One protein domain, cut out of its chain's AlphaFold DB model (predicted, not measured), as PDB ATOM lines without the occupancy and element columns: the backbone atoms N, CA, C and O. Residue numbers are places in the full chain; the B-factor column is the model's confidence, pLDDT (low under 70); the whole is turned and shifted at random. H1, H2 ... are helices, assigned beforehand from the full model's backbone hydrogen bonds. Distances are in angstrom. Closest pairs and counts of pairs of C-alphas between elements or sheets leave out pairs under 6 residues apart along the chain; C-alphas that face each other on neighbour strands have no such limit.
ATOM      1  N   LYS A   4     -44.466 -49.538   4.170       83.25
ATOM      2  CA  LYS A   4     -45.361 -49.065   3.108       83.25
ATOM      3  C   LYS A   4     -46.760 -49.639   3.272       83.25
ATOM      4  O   LYS A   4     -47.738 -48.908   3.141       83.25
ATOM      5  N   ALA A   5     -46.855 -50.930   3.589       82.81
ATOM      6  CA  ALA A   5     -48.138 -51.572   3.848       82.81
ATOM      7  C   ALA A   5     -48.830 -50.969   5.083       82.81
ATOM      8  O   ALA A   5     -50.034 -50.727   5.058       82.81
ATOM      9  N   PHE A   6     -48.064 -50.672   6.137       82.56
ATOM     10  CA  PHE A   6     -48.563 -49.987   7.328       82.56
ATOM     11  C   PHE A   6     -49.121 -48.594   7.002       82.56
ATOM     12  O   PHE A   6     -50.254 -48.290   7.368       82.56
ATOM     13  N   LEU A   7     -48.361 -47.768   6.275       85.31
ATOM     14  CA  LEU A   7     -48.791 -46.418   5.901       85.31
ATOM     15  C   LEU A   7     -50.027 -46.435   4.996       85.31
ATOM     16  O   LEU A   7     -50.915 -45.604   5.172       85.31
ATOM     17  N   GLN A   8     -50.119 -47.396   4.072       88.00
ATOM     18  CA  GLN A   8     -51.302 -47.555   3.227       88.00
ATOM     19  C   GLN A   8     -52.543 -47.901   4.059       88.00
ATOM     20  O   GLN A   8     -53.563 -47.232   3.937       88.00
ATOM     21  N   LEU A   9     -52.442 -48.892   4.951       85.81
ATOM     22  CA  LEU A   9     -53.546 -49.284   5.834       85.81
ATOM     23  C   LEU A   9     -54.000 -48.133   6.735       85.81
ATOM     24  O   LEU A   9     -55.197 -47.925   6.934       85.81
ATOM     25  N   LEU A  10     -53.043 -47.374   7.269       87.88
ATOM     26  CA  LEU A  10     -53.323 -46.204   8.089       87.88
ATOM     27  C   LEU A  10     -54.043 -45.119   7.287       87.88
ATOM     28  O   LEU A  10     -55.009 -44.543   7.779       87.88
ATOM     29  N   ASN A  11     -53.612 -44.868   6.052       90.50
ATOM     30  CA  ASN A  11     -54.272 -43.923   5.163       90.50
ATOM     31  C   ASN A  11     -55.708 -44.357   4.831       90.50
ATOM     32  O   ASN A  11     -56.626 -43.546   4.933       90.50
ATOM     33  N   ASP A  12     -55.924 -45.632   4.504       91.12
ATOM     34  CA  ASP A  12     -57.256 -46.161   4.192       91.12
ATOM     35  C   ASP A  12     -58.201 -46.031   5.400       91.12
ATOM     36  O   ASP A  12     -59.356 -45.619   5.268       91.12
ATOM     37  N   LYS A  13     -57.696 -46.306   6.612       89.81
ATOM     38  CA  LYS A  13     -58.450 -46.100   7.858       89.81
ATOM     39  C   LYS A  13     -58.718 -44.633   8.154       89.81
ATOM     40  O   LYS A  13     -59.840 -44.291   8.519       89.81
ATOM     41  N   ALA A  14     -57.731 -43.762   7.972       91.75
ATOM     42  CA  ALA A  14     -57.901 -42.326   8.151       91.75
ATOM     43  C   ALA A  14     -59.008 -41.784   7.234       91.75
ATOM     44  O   ALA A  14     -59.906 -41.085   7.701       91.75
ATOM     45  N   GLN A  15     -59.018 -42.204   5.963       92.50
ATOM     46  CA  GLN A  15     -60.073 -41.858   5.008       92.50
ATOM     47  C   GLN A  15     -61.449 -42.365   5.451       92.50
ATOM     48  O   GLN A  15     -62.408 -41.593   5.435       92.50
ATOM     49  N   ALA A  16     -61.552 -43.619   5.902       91.25
ATOM     50  CA  ALA A  16     -62.813 -44.185   6.389       91.25
ATOM     51  C   ALA A  16     -63.375 -43.430   7.610       91.25
ATOM     52  O   ALA A  16     -64.586 -43.248   7.722       91.25
ATOM     53  N   LEU A  17     -62.499 -42.952   8.497       90.00
ATOM     54  CA  LEU A  17     -62.858 -42.167   9.686       90.00
ATOM     55  C   LEU A  17     -63.007 -40.659   9.393       90.00
ATOM     56  O   LEU A  17     -63.372 -39.870  10.272       90.00
ATOM     57  N   GLY A  18     -62.694 -40.232   8.165       90.88
ATOM     58  CA  GLY A  18     -62.631 -38.829   7.758       90.88
ATOM     59  C   GLY A  18     -61.561 -38.014   8.497       90.88
ATOM     60  O   GLY A  18     -61.692 -36.793   8.601       90.88
ATOM     61  N   ILE A  19     -60.566 -38.667   9.095       93.75
ATOM     62  CA  ILE A  19     -59.464 -38.042   9.835       93.75
ATOM     63  C   ILE A  19     -58.307 -37.805   8.861       93.75
ATOM     64  O   ILE A  19     -58.050 -38.624   7.981       93.75
ATOM     65  N   ASN A  20     -57.582 -36.698   9.019       93.19
ATOM     66  CA  ASN A  20     -56.356 -36.476   8.261       93.19
ATOM     67  C   ASN A  20     -55.333 -37.605   8.554       93.19
ATOM     68  O   ASN A  20     -55.036 -37.857   9.726       93.19
ATOM     69  N   PRO A  21     -54.755 -38.279   7.541       93.00
ATOM     70  CA  PRO A  21     -53.807 -39.378   7.756       93.00
ATOM     71  C   PRO A  21     -52.594 -38.984   8.602       93.00
ATOM     72  O   PRO A  21     -52.146 -39.761   9.445       93.00
ATOM     73  N   PHE A  22     -52.084 -37.760   8.434       94.31
ATOM     74  CA  PHE A  22     -50.972 -37.259   9.238       94.31
ATOM     75  C   PHE A  22     -51.374 -37.004  10.683       94.31
ATOM     76  O   PHE A  22     -50.553 -37.214  11.574       94.31
ATOM     77  N   LEU A  23     -52.621 -36.599  10.937       95.88
ATOM     78  CA  LEU A  23     -53.131 -36.463  12.298       95.88
ATOM     79  C   LEU A  23     -53.243 -37.835  12.966       95.88
ATOM     80  O   LEU A  23     -52.780 -37.994  14.091       95.88
ATOM     81  N   LEU A  24     -53.775 -38.840  12.264       94.06
ATOM     82  CA  LEU A  24     -53.879 -40.198  12.802       94.06
ATOM     83  C   LEU A  24     -52.498 -40.789  13.129       94.06
ATOM     84  O   LEU A  24     -52.298 -41.349  14.205       94.06
ATOM     85  N   LEU A  25     -51.529 -40.611  12.227       93.12
ATOM     86  CA  LEU A  25     -50.147 -41.031  12.453       93.12
ATOM     87  C   LEU A  25     -49.504 -40.289  13.639       93.12
ATOM     88  O   LEU A  25     -48.894 -40.922  14.497       93.12
ATOM     89  N   SER A  26     -49.689 -38.967  13.724       95.31
ATOM     90  CA  SER A  26     -49.191 -38.148  14.842       95.31
ATOM     91  C   SER A  26     -49.806 -38.571  16.177       95.31
ATOM     92  O   SER A  26     -49.120 -38.604  17.196       95.31
ATOM     93  N   GLY A  27     -51.087 -38.947  16.170       94.25
ATOM     94  CA  GLY A  27     -51.793 -39.513  17.313       94.25
ATOM     95  C   GLY A  27     -51.179 -40.819  17.807       94.25
ATOM     96  O   GLY A  27     -50.897 -40.960  18.997       94.25
ATOM     97  N   LEU A  28     -50.926 -41.755  16.889       91.75
ATOM     98  CA  LEU A  28     -50.305 -43.043  17.209       91.75
ATOM     99  C   LEU A  28     -48.896 -42.886  17.779       91.75
ATOM    100  O   LEU A  28     -48.566 -43.534  18.767       91.75
ATOM    101  N   GLU A  29     -48.071 -42.025  17.190       91.19
ATOM    102  CA  GLU A  29     -46.721 -41.754  17.696       91.19
ATOM    103  C   GLU A  29     -46.734 -41.037  19.047       91.19
ATOM    104  O   GLU A  29     -45.949 -41.371  19.941       91.19
ATOM    105  N   GLY A  30     -47.658 -40.088  19.218       92.12
ATOM    106  CA  GLY A  30     -47.895 -39.431  20.497       92.12
ATOM    107  C   GLY A  30     -48.192 -40.462  21.582       92.12
ATOM    108  O   GLY A  30     -47.524 -40.476  22.610       92.12
ATOM    109  N   LEU A  31     -49.109 -41.394  21.318       91.00
ATOM    110  CA  LEU A  31     -49.439 -42.487  22.238       91.00
ATOM    111  C   LEU A  31     -48.277 -43.455  22.460       91.00
ATOM    112  O   LEU A  31     -48.035 -43.870  23.592       91.00
ATOM    113  N   TYR A  32     -47.514 -43.770  21.414       88.56
ATOM    114  CA  TYR A  32     -46.349 -44.647  21.509       88.56
ATOM    115  C   TYR A  32     -45.268 -44.094  22.448       88.56
ATOM    116  O   TYR A  32     -44.562 -44.862  23.102       88.56
ATOM    117  N   THR A  33     -45.181 -42.769  22.585       87.62
ATOM    118  CA  THR A  33     -44.298 -42.105  23.561       87.62
ATOM    119  C   THR A  33     -44.655 -42.470  25.011       87.62
ATOM    120  O   THR A  33     -43.786 -42.454  25.880       87.62
ATOM    121  N   PHE A  34     -45.902 -42.873  25.272       86.62
ATOM    122  CA  PHE A  34     -46.402 -43.309  26.580       86.62
ATOM    123  C   PHE A  34     -46.634 -44.821  26.669       86.62
ATOM    124  O   PHE A  34     -47.288 -45.268  27.604       86.62
ATOM    125  N   ARG A  35     -46.107 -45.627  25.738       85.00
ATOM    126  CA  ARG A  35     -46.361 -47.084  25.686       85.00
ATOM    127  C   ARG A  35     -46.053 -47.833  26.993       85.00
ATOM    128  O   ARG A  35     -46.628 -48.883  27.243       85.00
ATOM    129  N   ASP A  36     -45.139 -47.295  27.800       84.31
ATOM    130  CA  ASP A  36     -44.675 -47.879  29.063       84.31
ATOM    131  C   ASP A  36     -45.360 -47.235  30.295       84.31
ATOM    132  O   ASP A  36     -44.987 -47.503  31.438       84.31
ATOM    133  N   VAL A  37     -46.353 -46.361  30.081       84.00
ATOM    134  CA  VAL A  37     -47.085 -45.625  31.123       84.00
ATOM    135  C   VAL A  37     -48.527 -46.139  31.203       84.00
ATOM    136  O   VAL A  37     -49.212 -46.194  30.182       84.00
ATOM    137  N   PRO A  38     -49.047 -46.466  32.404       84.31
ATOM    138  CA  PRO A  38     -50.450 -46.830  32.564       84.31
ATOM    139  C   PRO A  38     -51.382 -45.728  32.052       84.31
ATOM    140  O   PRO A  38     -51.191 -44.552  32.360       84.31
ATOM    141  N   LEU A  39     -52.434 -46.107  31.323       81.00
ATOM    142  CA  LEU A  39     -53.321 -45.159  30.638       81.00
ATOM    143  C   LEU A  39     -53.935 -44.103  31.575       81.00
ATOM    144  O   LEU A  39     -54.055 -42.938  31.212       81.00
ATOM    145  N   ASN A  40     -54.292 -44.496  32.800       85.19
ATOM    146  CA  ASN A  40     -54.852 -43.600  33.819       85.19
ATOM    147  C   ASN A  40     -53.844 -42.578  34.381       85.19
ATOM    148  O   ASN A  40     -54.240 -41.688  35.127       85.19
ATOM    149  N   SER A  41     -52.561 -42.734  34.057       88.81
ATOM    150  CA  SER A  41     -51.452 -41.898  34.519       88.81
ATOM    151  C   SER A  41     -50.886 -41.015  33.402       88.81
ATOM    152  O   SER A  41     -49.943 -40.259  33.638       88.81
ATOM    153  N   ILE A  42     -51.437 -41.098  32.186       89.75
ATOM    154  CA  ILE A  42     -51.014 -40.261  31.062       89.75
ATOM    155  C   ILE A  42     -51.421 -38.810  31.327       89.75
ATOM    156  O   ILE A  42     -52.576 -38.506  31.631       89.75
ATOM    157  N   ASN A  43     -50.467 -37.894  31.158       92.31
ATOM    158  CA  ASN A  43     -50.758 -36.467  31.125       92.31
ATOM    159  C   ASN A  43     -51.406 -36.119  29.776       92.31
ATOM    160  O   ASN A  43     -50.716 -35.961  28.769       92.31
ATOM    161  N   MET A  44     -52.735 -36.012  29.773       93.44
ATOM    162  CA  MET A  44     -53.517 -35.764  28.560       93.44
ATOM    163  C   MET A  44     -53.232 -34.404  27.919       93.44
ATOM    164  O   MET A  44     -53.213 -34.314  26.700       93.44
ATOM    165  N   GLU A  45     -52.941 -33.367  28.705       93.88
ATOM    166  CA  GLU A  45     -52.588 -32.042  28.174       93.88
ATOM    167  C   GLU A  45     -51.250 -32.081  27.421       93.88
ATOM    168  O   GLU A  45     -51.097 -31.497  26.342       93.88
ATOM    169  N   PHE A  46     -50.281 -32.826  27.964       93.81
ATOM    170  CA  PHE A  46     -49.008 -33.041  27.288       93.81
ATOM    171  C   PHE A  46     -49.173 -33.920  26.042       93.81
ATOM    172  O   PHE A  46     -48.588 -33.604  25.010       93.81
ATOM    173  N   LEU A  47     -49.998 -34.972  26.100       95.06
ATOM    174  CA  LEU A  47     -50.314 -35.787  24.924       95.06
ATOM    175  C   LEU A  47     -50.975 -34.946  23.821       95.06
ATOM    176  O   LEU A  47     -50.554 -35.033  22.671       95.06
ATOM    177  N   ASP A  48     -51.947 -34.098  24.157       95.88
ATOM    178  CA  ASP A  48     -52.607 -33.206  23.198       95.88
ATOM    179  C   ASP A  48     -51.592 -32.271  22.519       95.88
ATOM    180  O   ASP A  48     -51.554 -32.160  21.291       95.88
ATOM    181  N   SER A  49     -50.713 -31.656  23.318       95.62
ATOM    182  CA  SER A  49     -49.644 -30.780  22.825       95.62
ATOM    183  C   SER A  49     -48.629 -31.530  21.955       95.62
ATOM    184  O   SER A  49     -48.160 -30.999  20.947       95.62
ATOM    185  N   LEU A  50     -48.301 -32.774  22.313       95.69
ATOM    186  CA  LEU A  50     -47.388 -33.625  21.557       95.69
ATOM    187  C   LEU A  50     -47.986 -34.027  20.205       95.69
ATOM    188  O   LEU A  50     -47.307 -33.912  19.188       95.69
ATOM    189  N   VAL A  51     -49.254 -34.446  20.170       96.69
ATOM    190  CA  VAL A  51     -49.950 -34.796  18.921       96.69
ATOM    191  C   VAL A  51     -50.018 -33.590  17.987       96.69
ATOM    192  O   VAL A  51     -49.695 -33.722  16.805       96.69
ATOM    193  N   LEU A  52     -50.370 -32.409  18.511       96.94
ATOM    194  CA  LEU A  52     -50.368 -31.172  17.730       96.94
ATOM    195  C   LEU A  52     -48.967 -30.869  17.180       96.94
ATOM    196  O   LEU A  52     -48.822 -30.619  15.988       96.94
ATOM    197  N   THR A  53     -47.935 -30.965  18.020       96.62
ATOM    198  CA  THR A  53     -46.537 -30.725  17.628       96.62
ATOM    199  C   THR A  53     -46.087 -31.666  16.512       96.62
ATOM    200  O   THR A  53     -45.518 -31.220  15.516       96.62
ATOM    201  N   LEU A  54     -46.365 -32.963  16.643       96.44
ATOM    202  CA  LEU A  54     -46.023 -33.974  15.644       96.44
ATOM    203  C   LEU A  54     -46.738 -33.731  14.307       96.44
ATOM    204  O   LEU A  54     -46.139 -33.922  13.247       96.44
ATOM    205  N   LEU A  55     -47.993 -33.278  14.339       97.44
ATOM    206  CA  LEU A  55     -48.722 -32.912  13.127       97.44
ATOM    207  C   LEU A  55     -48.143 -31.646  12.485       97.44
ATOM    208  O   LEU A  55     -47.920 -31.613  11.275       97.44
ATOM    209  N   THR A  56     -47.856 -30.625  13.292       97.50
ATOM    210  CA  THR A  56     -47.224 -29.383  12.841       97.50
ATOM    211  C   THR A  56     -45.895 -29.641  12.153       97.50
ATOM    212  O   THR A  56     -45.641 -29.030  11.122       97.50
ATOM    213  N   LEU A  57     -45.056 -30.541  12.674       96.19
ATOM    214  CA  LEU A  57     -43.780 -30.875  12.036       96.19
ATOM    215  C   LEU A  57     -43.990 -31.468  10.639       96.19
ATOM    216  O   LEU A  57     -43.391 -30.990   9.684       96.19
ATOM    217  N   ARG A  58     -44.921 -32.419  10.489       95.31
ATOM    218  CA  ARG A  58     -45.233 -33.034   9.185       95.31
ATOM    219  C   ARG A  58     -45.754 -32.033   8.162       95.31
ATOM    220  O   ARG A  58     -45.331 -32.046   7.011       95.31
ATOM    221  N   ILE A  59     -46.688 -31.174   8.570       96.31
ATOM    222  CA  ILE A  59     -47.196 -30.101   7.706       96.31
ATOM    223  C   ILE A  59     -46.068 -29.100   7.407       96.31
ATOM    224  O   ILE A  59     -45.931 -28.611   6.286       96.31
ATOM    225  N   GLY A  60     -45.224 -28.825   8.400       96.56
ATOM    226  CA  GLY A  60     -44.046 -27.979   8.289       96.56
ATOM    227  C   GLY A  60     -43.064 -28.475   7.234       96.56
ATOM    228  O   GLY A  60     -42.603 -27.664   6.440       96.56
ATOM    229  N   ASP A  61     -42.809 -29.781   7.153       95.81
ATOM    230  CA  ASP A  61     -41.938 -30.372   6.130       95.81
ATOM    231  C   ASP A  61     -42.453 -30.096   4.708       95.81
ATOM    232  O   ASP A  61     -41.671 -29.829   3.793       95.81
ATOM    233  N   GLN A  62     -43.778 -30.076   4.515       95.38
ATOM    234  CA  GLN A  62     -44.382 -29.708   3.230       95.38
ATOM    235  C   GLN A  62     -44.148 -28.229   2.907       95.38
ATOM    236  O   GLN A  62     -43.740 -27.896   1.795       95.38
ATOM    237  N   PHE A  63     -44.361 -27.333   3.876       96.00
ATOM    238  CA  PHE A  63     -44.077 -25.908   3.687       96.00
ATOM    239  C   PHE A  63     -42.588 -25.624   3.481       96.00
ATOM    240  O   PHE A  63     -42.243 -24.746   2.694       96.00
ATOM    241  N   HIS A  64     -41.717 -26.373   4.154       97.19
ATOM    242  CA  HIS A  64     -40.276 -26.291   3.980       97.19
ATOM    243  C   HIS A  64     -39.887 -26.627   2.541       97.19
ATOM    244  O   HIS A  64     -39.285 -25.790   1.875       97.19
ATOM    245  N   GLY A  65     -40.306 -27.793   2.037       96.00
ATOM    246  CA  GLY A  65     -40.011 -28.210   0.665       96.00
ATOM    247  C   GLY A  65     -40.554 -27.231  -0.380       96.00
ATOM    248  O   GLY A  65     -39.847 -26.885  -1.325       96.00
ATOM    249  N   LEU A  66     -41.769 -26.707  -0.170       95.31
ATOM    250  CA  LEU A  66     -42.332 -25.658  -1.024       95.31
ATOM    251  C   LEU A  66     -41.469 -24.393  -1.006       95.31
ATOM    252  O   LEU A  66     -41.178 -23.837  -2.060       95.31
ATOM    253  N   ALA A  67     -41.041 -23.923   0.165       95.88
ATOM    254  CA  ALA A  67     -40.191 -22.741   0.253       95.88
ATOM    255  C   ALA A  67     -38.817 -22.979  -0.397       95.88
ATOM    256  O   ALA A  67     -38.340 -22.114  -1.127       95.88
ATOM    257  N   GLU A  68     -38.204 -24.150  -0.206       97.19
ATOM    258  CA  GLU A  68     -36.933 -24.500  -0.850       97.19
ATOM    259  C   GLU A  68     -37.036 -24.509  -2.381       97.19
ATOM    260  O   GLU A  68     -36.185 -23.924  -3.054       97.19
ATOM    261  N   GLU A  69     -38.101 -25.089  -2.942       96.12
ATOM    262  CA  GLU A  69     -38.352 -25.088  -4.389       96.12
ATOM    263  C   GLU A  69     -38.450 -23.657  -4.944       96.12
ATOM    264  O   GLU A  69     -37.891 -23.332  -5.997       96.12
ATOM    265  N   GLN A  70     -39.104 -22.761  -4.201       94.75
ATOM    266  CA  GLN A  70     -39.324 -21.378  -4.621       94.75
ATOM    267  C   GLN A  70     -38.075 -20.482  -4.528       94.75
ATOM    268  O   GLN A  70     -38.068 -19.388  -5.101       94.75
ATOM    269  N   LEU A  71     -36.983 -20.929  -3.895       94.56
ATOM    270  CA  LEU A  71     -35.712 -20.189  -3.896       94.56
ATOM    271  C   LEU A  71     -35.089 -20.078  -5.296       94.56
ATOM    272  O   LEU A  71     -34.383 -19.109  -5.574       94.56
ATOM    273  N   GLY A  72     -35.354 -21.046  -6.178       92.06
ATOM    274  CA  GLY A  72     -34.885 -21.050  -7.567       92.06
ATOM    275  C   GLY A  72     -35.781 -20.279  -8.543       92.06
ATOM    276  O   GLY A  72     -35.481 -20.226  -9.733       92.06
ATOM    277  N   HIS A  73     -36.887 -19.695  -8.072       92.62
ATOM    278  CA  HIS A  73     -37.906 -19.094  -8.931       92.62
ATOM    279  C   HIS A  73     -37.406 -17.808  -9.614       92.62
ATOM    280  O   HIS A  73     -36.756 -16.983  -8.985       92.62
ATOM    281  N   GLU A  74     -37.754 -17.554 -10.878       92.06
ATOM    282  CA  GLU A  74     -37.214 -16.416 -11.659       92.06
ATOM    283  C   GLU A  74     -37.610 -15.026 -11.121       92.06
ATOM    284  O   GLU A  74     -36.960 -14.018 -11.397       92.06
ATOM    285  N   ARG A  75     -38.705 -14.954 -10.358       95.81
ATOM    286  CA  ARG A  75     -39.239 -13.704  -9.792       95.81
ATOM    287  C   ARG A  75     -38.604 -13.403  -8.426       95.81
ATOM    288  O   ARG A  75     -38.888 -14.145  -7.485       95.81
ATOM    289  N   PRO A  76     -37.894 -12.270  -8.247       94.62
ATOM    290  CA  PRO A  76     -37.240 -11.930  -6.976       94.62
ATOM    291  C   PRO A  76     -38.189 -11.854  -5.772       94.62
ATOM    292  O   PRO A  76     -37.822 -12.228  -4.667       94.62
ATOM    293  N   GLN A  77     -39.433 -11.413  -5.983       95.06
ATOM    294  CA  GLN A  77     -40.443 -11.332  -4.919       95.06
ATOM    295  C   GLN A  77     -40.811 -12.711  -4.352       95.06
ATOM    296  O   GLN A  77     -41.069 -12.836  -3.158       95.06
ATOM    297  N   VAL A  78     -40.822 -13.742  -5.203       94.50
ATOM    298  CA  VAL A  78     -41.122 -15.122  -4.799       94.50
ATOM    299  C   VAL A  78     -39.949 -15.702  -4.010       94.50
ATOM    300  O   VAL A  78     -40.163 -16.283  -2.951       94.50
ATOM    301  N   GLN A  79     -38.719 -15.458  -4.469       95.38
ATOM    302  CA  GLN A  79     -37.508 -15.865  -3.750       95.38
ATOM    303  C   GLN A  79     -37.426 -15.229  -2.358       95.38
ATOM    304  O   GLN A  79     -37.080 -15.899  -1.390       95.38
ATOM    305  N   GLU A  80     -37.748 -13.939  -2.248       95.81
ATOM    306  CA  GLU A  80     -37.697 -13.227  -0.972       95.81
ATOM    307  C   GLU A  80     -38.753 -13.742   0.010       95.81
ATOM    308  O   GLU A  80     -38.452 -13.984   1.178       95.81
ATOM    309  N   ALA A  81     -39.974 -13.995  -0.470       94.44
ATOM    310  CA  ALA A  81     -41.004 -14.632   0.343       94.44
ATOM    311  C   ALA A  81     -40.549 -16.019   0.831       94.44
ATOM    312  O   ALA A  81     -40.655 -16.311   2.017       94.44
ATOM    313  N   ALA A  82     -39.981 -16.840  -0.054       95.44
ATOM    314  CA  ALA A  82     -39.459 -18.160   0.289       95.44
ATOM    315  C   ALA A  82     -38.338 -18.107   1.340       95.44
ATOM    316  O   ALA A  82     -38.369 -18.858   2.315       95.44
ATOM    317  N   ARG A  83     -37.381 -17.179   1.198       96.56
ATOM    318  CA  ARG A  83     -36.331 -16.959   2.207       96.56
ATOM    319  C   ARG A  83     -36.923 -16.623   3.561       96.56
ATOM    320  O   ARG A  83     -36.522 -17.229   4.550       96.56
ATOM    321  N   ARG A  84     -37.901 -15.717   3.587       96.56
ATOM    322  CA  ARG A  84     -38.579 -15.314   4.816       96.56
ATOM    323  C   ARG A  84     -39.264 -16.489   5.507       96.56
ATOM    324  O   ARG A  84     -39.168 -16.610   6.721       96.56
ATOM    325  N   GLU A  85     -39.922 -17.380   4.767       96.44
ATOM    326  CA  GLU A  85     -40.538 -18.583   5.353       96.44
ATOM    327  C   GLU A  85     -39.506 -19.515   6.002       96.44
ATOM    328  O   GLU A  85     -39.782 -20.139   7.030       96.44
ATOM    329  N   LEU A  86     -38.307 -19.588   5.424       96.88
ATOM    330  CA  LEU A  86     -37.211 -20.414   5.918       96.88
ATOM    331  C   LEU A  86     -36.446 -19.774   7.082       96.88
ATOM    332  O   LEU A  86     -35.625 -20.456   7.691       96.88
ATOM    333  N   GLU A  87     -36.682 -18.511   7.436       97.44
ATOM    334  CA  GLU A  87     -35.991 -17.868   8.557       97.44
ATOM    335  C   GLU A  87     -36.287 -18.568   9.885       97.44
ATOM    336  O   GLU A  87     -37.429 -18.922  10.185       97.44
ATOM    337  N   VAL A  88     -35.244 -18.742  10.697       97.19
ATOM    338  CA  VAL A  88     -35.369 -19.236  12.071       97.19
ATOM    339  C   VAL A  88     -35.938 -18.118  12.941       97.19
ATOM    340  O   VAL A  88     -35.456 -16.987  12.901       97.19
ATOM    341  N   ILE A  89     -36.956 -18.441  13.731       95.56
ATOM    342  CA  ILE A  89     -37.518 -17.559  14.747       95.56
ATOM    343  C   ILE A  89     -36.555 -17.562  15.943       95.56
ATOM    344  O   ILE A  89     -36.279 -18.636  16.479       95.56
ATOM    345  N   PRO A  90     -36.024 -16.403  16.368       93.62
ATOM    346  CA  PRO A  90     -35.136 -16.332  17.524       93.62
ATOM    347  C   PRO A  90     -35.843 -16.724  18.826       93.62
ATOM    348  O   PRO A  90     -37.010 -16.384  19.020       93.62
ATOM    349  N   ASP A  91     -35.110 -17.322  19.767       89.94
ATOM    350  CA  ASP A  91     -35.651 -17.721  21.077       89.94
ATOM    351  C   ASP A  91     -36.298 -16.549  21.830       89.94
ATOM    352  O   ASP A  91     -37.389 -16.690  22.369       89.94
ATOM    353  N   ALA A  92     -35.699 -15.355  21.768       90.56
ATOM    354  CA  ALA A  92     -36.267 -14.149  22.376       90.56
ATOM    355  C   ALA A  92     -37.652 -13.778  21.807       90.56
ATOM    356  O   ALA A  92     -38.491 -13.227  22.518       90.56
ATOM    357  N   GLU A  93     -37.904 -14.075  20.528       92.88
ATOM    358  CA  GLU A  93     -39.215 -13.862  19.912       92.88
ATOM    359  C   GLU A  93     -40.212 -14.952  20.335       92.88
ATOM    360  O   GLU A  93     -41.373 -14.651  20.613       92.88
ATOM    361  N   LEU A  94     -39.756 -16.205  20.449       91.00
ATOM    362  CA  LEU A  94     -40.569 -17.321  20.945       91.00
ATOM    363  C   LEU A  94     -40.976 -17.129  22.412       91.00
ATOM    364  O   LEU A  94     -42.117 -17.402  22.768       91.00
ATOM    365  N   GLU A  95     -40.080 -16.628  23.260       87.50
ATOM    366  CA  GLU A  95     -40.361 -16.336  24.671       87.50
ATOM    367  C   GLU A  95     -41.358 -15.179  24.836       87.50
ATOM    368  O   GLU A  95     -42.211 -15.209  25.725       87.50
ATOM    369  N   ALA A  96     -41.281 -14.173  23.960       90.81
ATOM    370  CA  ALA A  96     -42.154 -13.004  23.988       90.81
ATOM    371  C   ALA A  96     -43.527 -13.234  23.330       90.81
ATOM    372  O   ALA A  96     -44.405 -12.373  23.441       90.81
ATOM    373  N   THR A  97     -43.740 -14.362  22.640       91.19
ATOM    374  CA  THR A  97     -44.985 -14.597  21.900       91.19
ATOM    375  C   THR A  97     -46.203 -14.703  22.820       91.19
ATOM    376  O   THR A  97     -46.184 -15.367  23.864       91.19
ATOM    377  N   SER A  98     -47.310 -14.079  22.414       90.62
ATOM    378  CA  SER A  98     -48.619 -14.246  23.053       90.62
ATOM    379  C   SER A  98     -49.407 -15.437  22.504       90.62
ATOM    380  O   SER A  98     -50.468 -15.742  23.045       90.62
ATOM    381  N   ASP A  99     -48.924 -16.090  21.444       90.56
ATOM    382  CA  ASP A  99     -49.581 -17.250  20.845       90.56
ATOM    383  C   ASP A  99     -49.361 -18.508  21.713       90.56
ATOM    384  O   ASP A  99     -48.223 -18.980  21.843       90.56
ATOM    385  N   PRO A 100     -50.424 -19.067  22.323       88.06
ATOM    386  CA  PRO A 100     -50.302 -20.249  23.168       88.06
ATOM    387  C   PRO A 100     -49.857 -21.495  22.390       88.06
ATOM    388  O   PRO A 100     -49.152 -22.329  22.962       88.06
ATOM    389  N   TYR A 101     -50.209 -21.624  21.106       90.06
ATOM    390  CA  TYR A 101     -49.823 -22.776  20.291       90.06
ATOM    391  C   TYR A 101     -48.338 -22.733  19.954       90.06
ATOM    392  O   TYR A 101     -47.644 -23.730  20.144       90.06
ATOM    393  N   LEU A 102     -47.827 -21.569  19.545       93.12
ATOM    394  CA  LEU A 102     -46.399 -21.393  19.275       93.12
ATOM    395  C   LEU A 102     -45.550 -21.601  20.536       93.12
ATOM    396  O   LEU A 102     -44.502 -22.242  20.473       93.12
ATOM    397  N   ARG A 103     -46.019 -21.116  21.693       91.44
ATOM    398  CA  ARG A 103     -45.334 -21.331  22.974       91.44
ATOM    399  C   ARG A 103     -45.322 -22.807  23.376       91.44
ATOM    400  O   ARG A 103     -44.280 -23.310  23.792       91.44
ATOM    401  N   SER A 104     -46.457 -23.499  23.243       91.44
ATOM    402  CA  SER A 104     -46.543 -24.938  23.523       91.44
ATOM    403  C   SER A 104     -45.618 -25.730  22.597       91.44
ATOM    404  O   SER A 104     -44.784 -26.500  23.068       91.44
ATOM    405  N   PHE A 105     -45.663 -25.448  21.294       94.50
ATOM    406  CA  PHE A 105     -44.794 -26.059  20.289       94.50
ATOM    407  C   PHE A 105     -43.304 -25.872  20.611       94.50
ATOM    408  O   PHE A 105     -42.540 -26.838  20.614       94.50
ATOM    409  N   ALA A 106     -42.892 -24.649  20.957       93.50
ATOM    410  CA  ALA A 106     -41.516 -24.363  21.350       93.50
ATOM    411  C   ALA A 106     -41.094 -25.108  22.626       93.50
ATOM    412  O   ALA A 106     -39.993 -25.655  22.685       93.50
ATOM    413  N   SER A 107     -41.990 -25.186  23.613       91.94
ATOM    414  CA  SER A 107     -41.770 -25.933  24.855       91.94
ATOM    415  C   SER A 107     -41.592 -27.435  24.603       91.94
ATOM    416  O   SER A 107     -40.647 -28.035  25.115       91.94
ATOM    417  N   VAL A 108     -42.440 -28.044  23.761       92.19
ATOM    418  CA  VAL A 108     -42.347 -29.475  23.414       92.19
ATOM    419  C   VAL A 108     -41.048 -29.780  22.660       92.19
ATOM    420  O   VAL A 108     -40.400 -30.794  22.933       92.19
ATOM    421  N   LEU A 109     -40.630 -28.902  21.742       90.69
ATOM    422  CA  LEU A 109     -39.365 -29.060  21.019       90.69
ATOM    423  C   LEU A 109     -38.133 -28.838  21.904       90.69
ATOM    424  O   LEU A 109     -37.089 -29.436  21.633       90.69
ATOM    425  N   ALA A 110     -38.236 -28.008  22.946       87.12
ATOM    426  CA  ALA A 110     -37.190 -27.758  23.940       87.12
ATOM    427  C   ALA A 110     -35.800 -27.472  23.323       87.12
ATOM    428  O   ALA A 110     -34.786 -28.004  23.776       87.12
ATOM    429  N   GLY A 111     -35.756 -26.694  22.235       83.31
ATOM    430  CA  GLY A 111     -34.515 -26.317  21.541       83.31
ATOM    431  C   GLY A 111     -33.830 -27.436  20.743       83.31
ATOM    432  O   GLY A 111     -32.737 -27.234  20.221       83.31
ATOM    433  N   LYS A 112     -34.447 -28.618  20.610       86.94
ATOM    434  CA  LYS A 112     -33.863 -29.754  19.869       86.94
ATOM    435  C   LYS A 112     -33.865 -29.565  18.349       86.94
ATOM    436  O   LYS A 112     -33.135 -30.268  17.657       86.94
ATOM    437  N   SER A 113     -34.696 -28.662  17.833       88.44
ATOM    438  CA  SER A 113     -34.829 -28.369  16.404       88.44
ATOM    439  C   SER A 113     -35.129 -26.881  16.195       88.44
ATOM    440  O   SER A 113     -35.868 -26.308  17.003       88.44
ATOM    441  N   PRO A 114     -34.583 -26.236  15.145       93.25
ATOM    442  CA  PRO A 114     -34.876 -24.839  14.853       93.25
ATOM    443  C   PRO A 114     -36.344 -24.644  14.471       93.25
ATOM    444  O   PRO A 114     -36.876 -25.323  13.591       93.25
ATOM    445  N   ILE A 115     -36.985 -23.646  15.076       95.94
ATOM    446  CA  ILE A 115     -38.343 -23.241  14.716       95.94
ATOM    447  C   ILE A 115     -38.247 -22.167  13.643       95.94
ATOM    448  O   ILE A 115     -37.645 -21.125  13.868       95.94
ATOM    449  N   ARG A 116     -38.821 -22.411  12.465       97.06
ATOM    450  CA  ARG A 116     -38.815 -21.475  11.338       97.06
ATOM    451  C   ARG A 116     -40.179 -20.825  11.135       97.06
ATOM    452  O   ARG A 116     -41.182 -21.320  11.645       97.06
ATOM    453  N   ARG A 117     -40.227 -19.721  10.384       96.44
ATOM    454  CA  ARG A 117     -41.455 -18.935  10.145       96.44
ATOM    455  C   ARG A 117     -42.602 -19.772   9.582       96.44
ATOM    456  O   ARG A 117     -43.734 -19.602  10.033       96.44
ATOM    457  N   TYR A 118     -42.316 -20.717   8.687       96.62
ATOM    458  CA  TYR A 118     -43.354 -21.597   8.146       96.62
ATOM    459  C   TYR A 118     -44.054 -22.456   9.213       96.62
ATOM    460  O   TYR A 118     -45.202 -22.852   9.008       96.62
ATOM    461  N   HIS A 119     -43.425 -22.722  10.370       97.12
ATOM    462  CA  HIS A 119     -44.074 -23.480  11.443       97.12
ATOM    463  C   HIS A 119     -45.296 -22.759  12.012       97.12
ATOM    464  O   HIS A 119     -46.198 -23.429  12.493       97.12
ATOM    465  N   ILE A 120     -45.378 -21.427  11.921       95.44
ATOM    466  CA  ILE A 120     -46.566 -20.680  12.363       95.44
ATOM    467  C   ILE A 120     -47.778 -21.082  11.513       95.44
ATOM    468  O   ILE A 120     -48.813 -21.471  12.043       95.44
ATOM    469  N   LYS A 121     -47.626 -21.099  10.184       95.00
ATOM    470  CA  LYS A 121     -48.689 -21.548   9.268       95.00
ATOM    471  C   LYS A 121     -48.988 -23.035   9.427       95.00
ATOM    472  O   LYS A 121     -50.140 -23.451   9.343       95.00
ATOM    473  N   ALA A 122     -47.957 -23.842   9.676       97.12
ATOM    474  CA  ALA A 122     -48.132 -25.261   9.955       97.12
ATOM    475  C   ALA A 122     -48.904 -25.507  11.263       97.12
ATOM    476  O   ALA A 122     -49.713 -26.430  11.319       97.12
ATOM    477  N   LEU A 123     -48.695 -24.681  12.297       96.56
ATOM    478  CA  LEU A 123     -49.456 -24.716  13.550       96.56
ATOM    479  C   LEU A 123     -50.919 -24.364  13.312       96.56
ATOM    480  O   LEU A 123     -51.790 -25.093  13.774       96.56
ATOM    481  N   GLU A 124     -51.195 -23.300  12.561       94.81
ATOM    482  CA  GLU A 124     -52.564 -22.904  12.214       94.81
ATOM    483  C   GLU A 124     -53.302 -24.024  11.467       94.81
ATOM    484  O   GLU A 124     -54.420 -24.386  11.838       94.81
ATOM    485  N   ALA A 125     -52.660 -24.621  10.459       95.94
ATOM    486  CA  ALA A 125     -53.225 -25.741   9.711       95.94
ATOM    487  C   ALA A 125     -53.442 -26.976  10.603       95.94
ATOM    488  O   ALA A 125     -54.518 -27.572  10.589       95.94
ATOM    489  N   ALA A 126     -52.455 -27.335  11.430       97.12
ATOM    490  CA  ALA A 126     -52.569 -28.454  12.363       97.12
ATOM    491  C   ALA A 126     -53.702 -28.241  13.380       97.12
ATOM    492  O   ALA A 126     -54.478 -29.159  13.644       97.12
ATOM    493  N   ALA A 127     -53.836 -27.026  13.918       95.31
ATOM    494  CA  ALA A 127     -54.887 -26.674  14.863       95.31
ATOM    495  C   ALA A 127     -56.281 -26.773  14.226       95.31
ATOM    496  O   ALA A 127     -57.207 -27.258  14.872       95.31
ATOM    497  N   GLN A 128     -56.436 -26.375  12.959       96.00
ATOM    498  CA  GLN A 128     -57.695 -26.541  12.224       96.00
ATOM    499  C   GLN A 128     -58.060 -28.017  12.027       96.00
ATOM    500  O   GLN A 128     -59.200 -28.404  12.282       96.00
ATOM    501  N   GLU A 129     -57.099 -28.858  11.639       96.38
ATOM    502  CA  GLU A 129     -57.312 -30.305  11.489       96.38
ATOM    503  C   GLU A 129     -57.718 -30.963  12.815       96.38
ATOM    504  O   GLU A 129     -58.685 -31.727  12.872       96.38
ATOM    505  N   VAL A 130     -57.025 -30.616  13.904       96.31
ATOM    506  CA  VAL A 130     -57.375 -31.072  15.254       96.31
ATOM    507  C   VAL A 130     -58.778 -30.602  15.636       96.31
ATOM    508  O   VAL A 130     -59.580 -31.409  16.105       96.31
ATOM    509  N   HIS A 131     -59.109 -29.335  15.383       96.50
ATOM    510  CA  HIS A 131     -60.420 -28.778  15.701       96.50
ATOM    511  C   HIS A 131     -61.556 -29.492  14.960       96.50
ATOM    512  O   HIS A 131     -62.573 -29.831  15.564       96.50
ATOM    513  N   HIS A 132     -61.381 -29.794  13.672       96.12
ATOM    514  CA  HIS A 132     -62.368 -30.555  12.904       96.12
ATOM    515  C   HIS A 132     -62.634 -31.941  13.505       96.12
ATOM    516  O   HIS A 132     -63.787 -32.376  13.579       96.12
ATOM    517  N   VAL A 133     -61.589 -32.631  13.968       96.19
ATOM    518  CA  VAL A 133     -61.732 -33.937  14.625       96.19
ATOM    519  C   VAL A 133     -62.378 -33.799  16.004       96.19
ATOM    520  O   VAL A 133     -63.296 -34.556  16.313       96.19
ATOM    521  N   GLN A 134     -61.987 -32.801  16.800       96.12
ATOM    522  CA  GLN A 134     -62.609 -32.509  18.097       96.12
ATOM    523  C   GLN A 134     -64.118 -32.268  17.970       96.12
ATOM    524  O   GLN A 134     -64.901 -32.820  18.745       96.12
ATOM    525  N   LEU A 135     -64.542 -31.499  16.959       96.19
ATOM    526  CA  LEU A 135     -65.957 -31.275  16.666       96.19
ATOM    527  C   LEU A 135     -66.675 -32.573  16.284       96.19
ATOM    528  O   LEU A 135     -67.772 -32.830  16.775       96.19
ATOM    529  N   ARG A 136     -66.060 -33.412  15.441       93.81
ATOM    530  CA  ARG A 136     -66.660 -34.683  15.005       93.81
ATOM    531  C   ARG A 136     -66.873 -35.656  16.162       93.81
ATOM    532  O   ARG A 136     -67.929 -36.274  16.239       93.81
ATOM    533  N   TYR A 137     -65.887 -35.786  17.043       93.88
ATOM    534  CA  TYR A 137     -65.934 -36.707  18.181       93.88
ATOM    535  C   TYR A 137     -66.546 -36.077  19.441       93.88
ATOM    536  O   TYR A 137     -66.671 -36.748  20.460       93.88
ATOM    537  N   SER A 138     -66.952 -34.801  19.386       95.25
ATOM    538  CA  SER A 138     -67.517 -34.057  20.525       95.25
ATOM    539  C   SER A 138     -66.638 -34.109  21.783       95.25
ATOM    540  O   SER A 138     -67.136 -34.188  22.905       95.25
ATOM    541  N   ASN A 139     -65.317 -34.060  21.599       94.94
ATOM    542  CA  ASN A 139     -64.333 -34.137  22.673       94.94
ATOM    543  C   ASN A 139     -63.221 -33.112  22.427       94.94
ATOM    544  O   ASN A 139     -62.702 -33.001  21.321       94.94
ATOM    545  N   SER A 140     -62.858 -32.340  23.451       94.19
ATOM    546  CA  SER A 140     -61.832 -31.301  23.341       94.19
ATOM    547  C   SER A 140     -60.403 -31.839  23.419       94.19
ATOM    548  O   SER A 140     -59.480 -31.125  23.048       94.19
ATOM    549  N   SER A 141     -60.188 -33.067  23.895       95.88
ATOM    550  CA  SER A 141     -58.851 -33.663  23.979       95.88
ATOM    551  C   SER A 141     -58.587 -34.556  22.774       95.88
ATOM    552  O   SER A 141     -59.210 -35.610  22.614       95.88
ATOM    553  N   ILE A 142     -57.629 -34.155  21.936       96.19
ATOM    554  CA  ILE A 142     -57.241 -34.948  20.765       96.19
ATOM    555  C   ILE A 142     -56.619 -36.282  21.181       96.19
ATOM    556  O   ILE A 142     -56.905 -37.302  20.570       96.19
ATOM    557  N   GLY A 143     -55.851 -36.314  22.264       93.94
ATOM    558  CA  GLY A 143     -55.290 -37.517  22.859       93.94
ATOM    559  C   GLY A 143     -56.374 -38.489  23.307       93.94
ATOM    560  O   GLY A 143     -56.252 -39.684  23.050       93.94
ATOM    561  N   THR A 144     -57.467 -37.999  23.904       94.19
ATOM    562  CA  THR A 144     -58.601 -38.861  24.280       94.19
ATOM    563  C   THR A 144     -59.234 -39.492  23.043       94.19
ATOM    564  O   THR A 144     -59.454 -40.701  23.019       94.19
ATOM    565  N   ILE A 145     -59.448 -38.693  21.994       94.81
ATOM    566  CA  ILE A 145     -59.970 -39.182  20.712       94.81
ATOM    567  C   ILE A 145     -59.018 -40.217  20.106       94.81
ATOM    568  O   ILE A 145     -59.461 -41.264  19.651       94.81
ATOM    569  N   MET A 146     -57.705 -39.969  20.125       93.81
ATOM    570  CA  MET A 146     -56.721 -40.913  19.593       93.81
ATOM    571  C   MET A 146     -56.721 -42.230  20.370       93.81
ATOM    572  O   MET A 146     -56.663 -43.286  19.749       93.81
ATOM    573  N   ILE A 147     -56.842 -42.203  21.703       91.19
ATOM    574  CA  ILE A 147     -56.985 -43.423  22.514       91.19
ATOM    575  C   ILE A 147     -58.231 -44.202  22.086       91.19
ATOM    576  O   ILE A 147     -58.157 -45.417  21.908       91.19
ATOM    577  N   GLU A 148     -59.365 -43.520  21.934       90.31
ATOM    578  CA  GLU A 148     -60.627 -44.135  21.523       90.31
ATOM    579  C   GLU A 148     -60.503 -44.773  20.137       90.31
ATOM    580  O   GLU A 148     -60.693 -45.980  20.013       90.31
ATOM    581  N   VAL A 149     -60.044 -44.011  19.141       90.00
ATOM    582  CA  VAL A 149     -59.794 -44.494  17.774       90.00
ATOM    583  C   VAL A 149     -58.851 -45.699  17.774       90.00
ATOM    584  O   VAL A 149     -59.092 -46.683  17.074       90.00
ATOM    585  N   CYS A 150     -57.791 -45.671  18.582       85.62
ATOM    586  CA  CYS A 150     -56.856 -46.790  18.665       85.62
ATOM    587  C   CYS A 150     -57.488 -48.053  19.260       85.62
ATOM    588  O   CYS A 150     -57.175 -49.160  18.823       85.62
ATOM    589  N   LYS A 151     -58.368 -47.898  20.253       84.25
ATOM    590  CA  LYS A 151     -59.044 -49.016  20.920       84.25
ATOM    591  C   LYS A 151     -60.172 -49.607  20.079       84.25
ATOM    592  O   LYS A 151     -60.318 -50.828  20.058       84.25
ATOM    593  N   THR A 152     -60.974 -48.768  19.426       83.56
ATOM    594  CA  THR A 152     -62.205 -49.200  18.750       83.56
ATOM    595  C   THR A 152     -62.013 -49.441  17.259       83.56
ATOM    596  O   THR A 152     -62.533 -50.421  16.742       83.56
ATOM    597  N   GLU A 153     -61.244 -48.595  16.568       81.06
ATOM    598  CA  GLU A 153     -61.197 -48.583  15.095       81.06
ATOM    599  C   GLU A 153     -59.939 -49.230  14.505       81.06
ATOM    600  O   GLU A 153     -59.947 -49.689  13.353       81.06
ATOM    601  N   LEU A 154     -58.843 -49.220  15.273       77.50
ATOM    602  CA  LEU A 154     -57.523 -49.683  14.835       77.50
ATOM    603  C   LEU A 154     -57.046 -50.963  15.522       77.50
ATOM    604  O   LEU A 154     -56.036 -51.510  15.086       77.50
ATOM    605  N   SER A 155     -57.745 -51.463  16.539       70.75
ATOM    606  CA  SER A 155     -57.368 -52.685  17.268       70.75
ATOM    607  C   SER A 155     -57.288 -53.926  16.370       70.75
ATOM    608  O   SER A 155     -56.442 -54.790  16.596       70.75
ATOM    609  N   ASP A 156     -58.096 -53.969  15.307       61.91
ATOM    610  CA  ASP A 156     -58.079 -55.035  14.297       61.91
ATOM    611  C   ASP A 156     -56.993 -54.848  13.220       61.91
ATOM    612  O   ASP A 156     -56.622 -55.798  12.530       61.91
ATOM    613  N   VAL A 157     -56.488 -53.623  13.039       62.25
ATOM    614  CA  VAL A 157     -55.518 -53.272  11.979       62.25
ATOM    615  C   VAL A 157     -54.092 -53.241  12.503       62.25
ATOM    616  O   VAL A 157     -53.143 -53.556  11.786       62.25
ATOM    617  N   LEU A 158     -53.936 -52.874  13.766       63.69
ATOM    618  CA  LEU A 158     -52.666 -52.796  14.447       63.69
ATOM    619  C   LEU A 158     -52.801 -53.547  15.768       63.69
ATOM    620  O   LEU A 158     -53.739 -53.270  16.514       63.69
ATOM    621  N   PRO A 159     -51.865 -54.451  16.118       57.88
ATOM    622  CA  PRO A 159     -51.840 -55.101  17.424       57.88
ATOM    623  C   PRO A 159     -51.388 -54.103  18.510       57.88
ATOM    624  O   PRO A 159     -50.413 -54.317  19.229       57.88
ATOM    625  N   LEU A 160     -52.113 -52.987  18.635       60.97
ATOM    626  CA  LEU A 160     -51.947 -51.947  19.651       60.97
ATOM    627  C   LEU A 160     -52.482 -52.413  21.003       60.97
ATOM    628  O   LEU A 160     -52.350 -51.689  21.981       60.97
ATOM    629  N   GLY A 161     -53.055 -53.620  21.088       52.97
ATOM    630  CA  GLY A 161     -53.498 -54.218  22.347       52.97
ATOM    631  C   GLY A 161     -52.405 -54.213  23.419       52.97
ATOM    632  O   GLY A 161     -52.722 -54.034  24.585       52.97
ATOM    633  N   SER A 162     -51.127 -54.292  23.024       54.62
ATOM    634  CA  SER A 162     -49.978 -54.157  23.934       54.62
ATOM    635  C   SER A 162     -49.756 -52.739  24.483       54.62
ATOM    636  O   SER A 162     -49.210 -52.600  25.570       54.62
ATOM    637  N   MET A 163     -50.195 -51.688  23.779       54.88
ATOM    638  CA  MET A 163     -50.131 -50.298  24.260       54.88
ATOM    639  C   MET A 163     -51.257 -49.947  25.238       54.88
ATOM    640  O   MET A 163     -51.176 -48.938  25.932       54.88
ATOM    641  N   PHE A 164     -52.313 -50.760  25.291       55.69
ATOM    642  CA  PHE A 164     -53.476 -50.524  26.149       55.69
ATOM    643  C   PHE A 164     -53.743 -51.663  27.137       55.69
ATOM    644  O   PHE A 164     -54.725 -51.594  27.876       55.69
TER     645      PHE A 164
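This is residues 4 to 164 of the 166 residues of an uncharacterized protein of Chitinophagaceae bacterium (UniProt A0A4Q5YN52). A long helix, H3, is the spine of this domain: H7 crosses it, H2, H6 and H8 pack on its first half, and H4 folds back along its last residues. H1 crosses one end of H2, H5 pairs with H6, and short H9 lies near H8. The printed part has 161 residues with nine named helices, H1 to H9 along the chain, and no named strand: all helix. It is compact, radius of gyration of the C-alphas 17.3 A, and elongated, spanning 53 by 34 by 27 A.

H3, residues 44 to 70, is the hub, touching five helices; helix packing is mostly crossed. Its residues 52 to 64 alone touch H7, residues 118 to 137, at a steep tilt of 47 degrees, opposite ways; the closest C-alphas, of Thr 56 and Ala 122, are 5.1 A apart. Its residues 64 to 70 alone touch H4, residues 76 to 86, in a hairpin at a shallow tilt of 26 degrees, closest C-alphas Ala 67 and Ala 82, 4.6 A. H2, residues 21 to 32, H6, residues 100 to 109, and H8, residues 142 to 152, touch H3 too. H1, residues 4 to 17, touches H2; H5, residues 91 to 96, forms a hairpin with H6. H9, residues 161 to 164, is close but not clearly touching H8. Every O i to N i+4 pair is within hydrogen-bond range in H1, H2 and H4 to H8, and 22 of 23 in H3; H9 is too short for one.

H3 is 38.9 A long, from C-alpha 44 at (-53.517, -35.764, 28.560); H7 is 29.0 A. H1 begins at (-45.361, -49.065, 3.108).

The printed part has no cut; the H2 to H3 link is long. Residues 156 to 164 are under pLDDT 70.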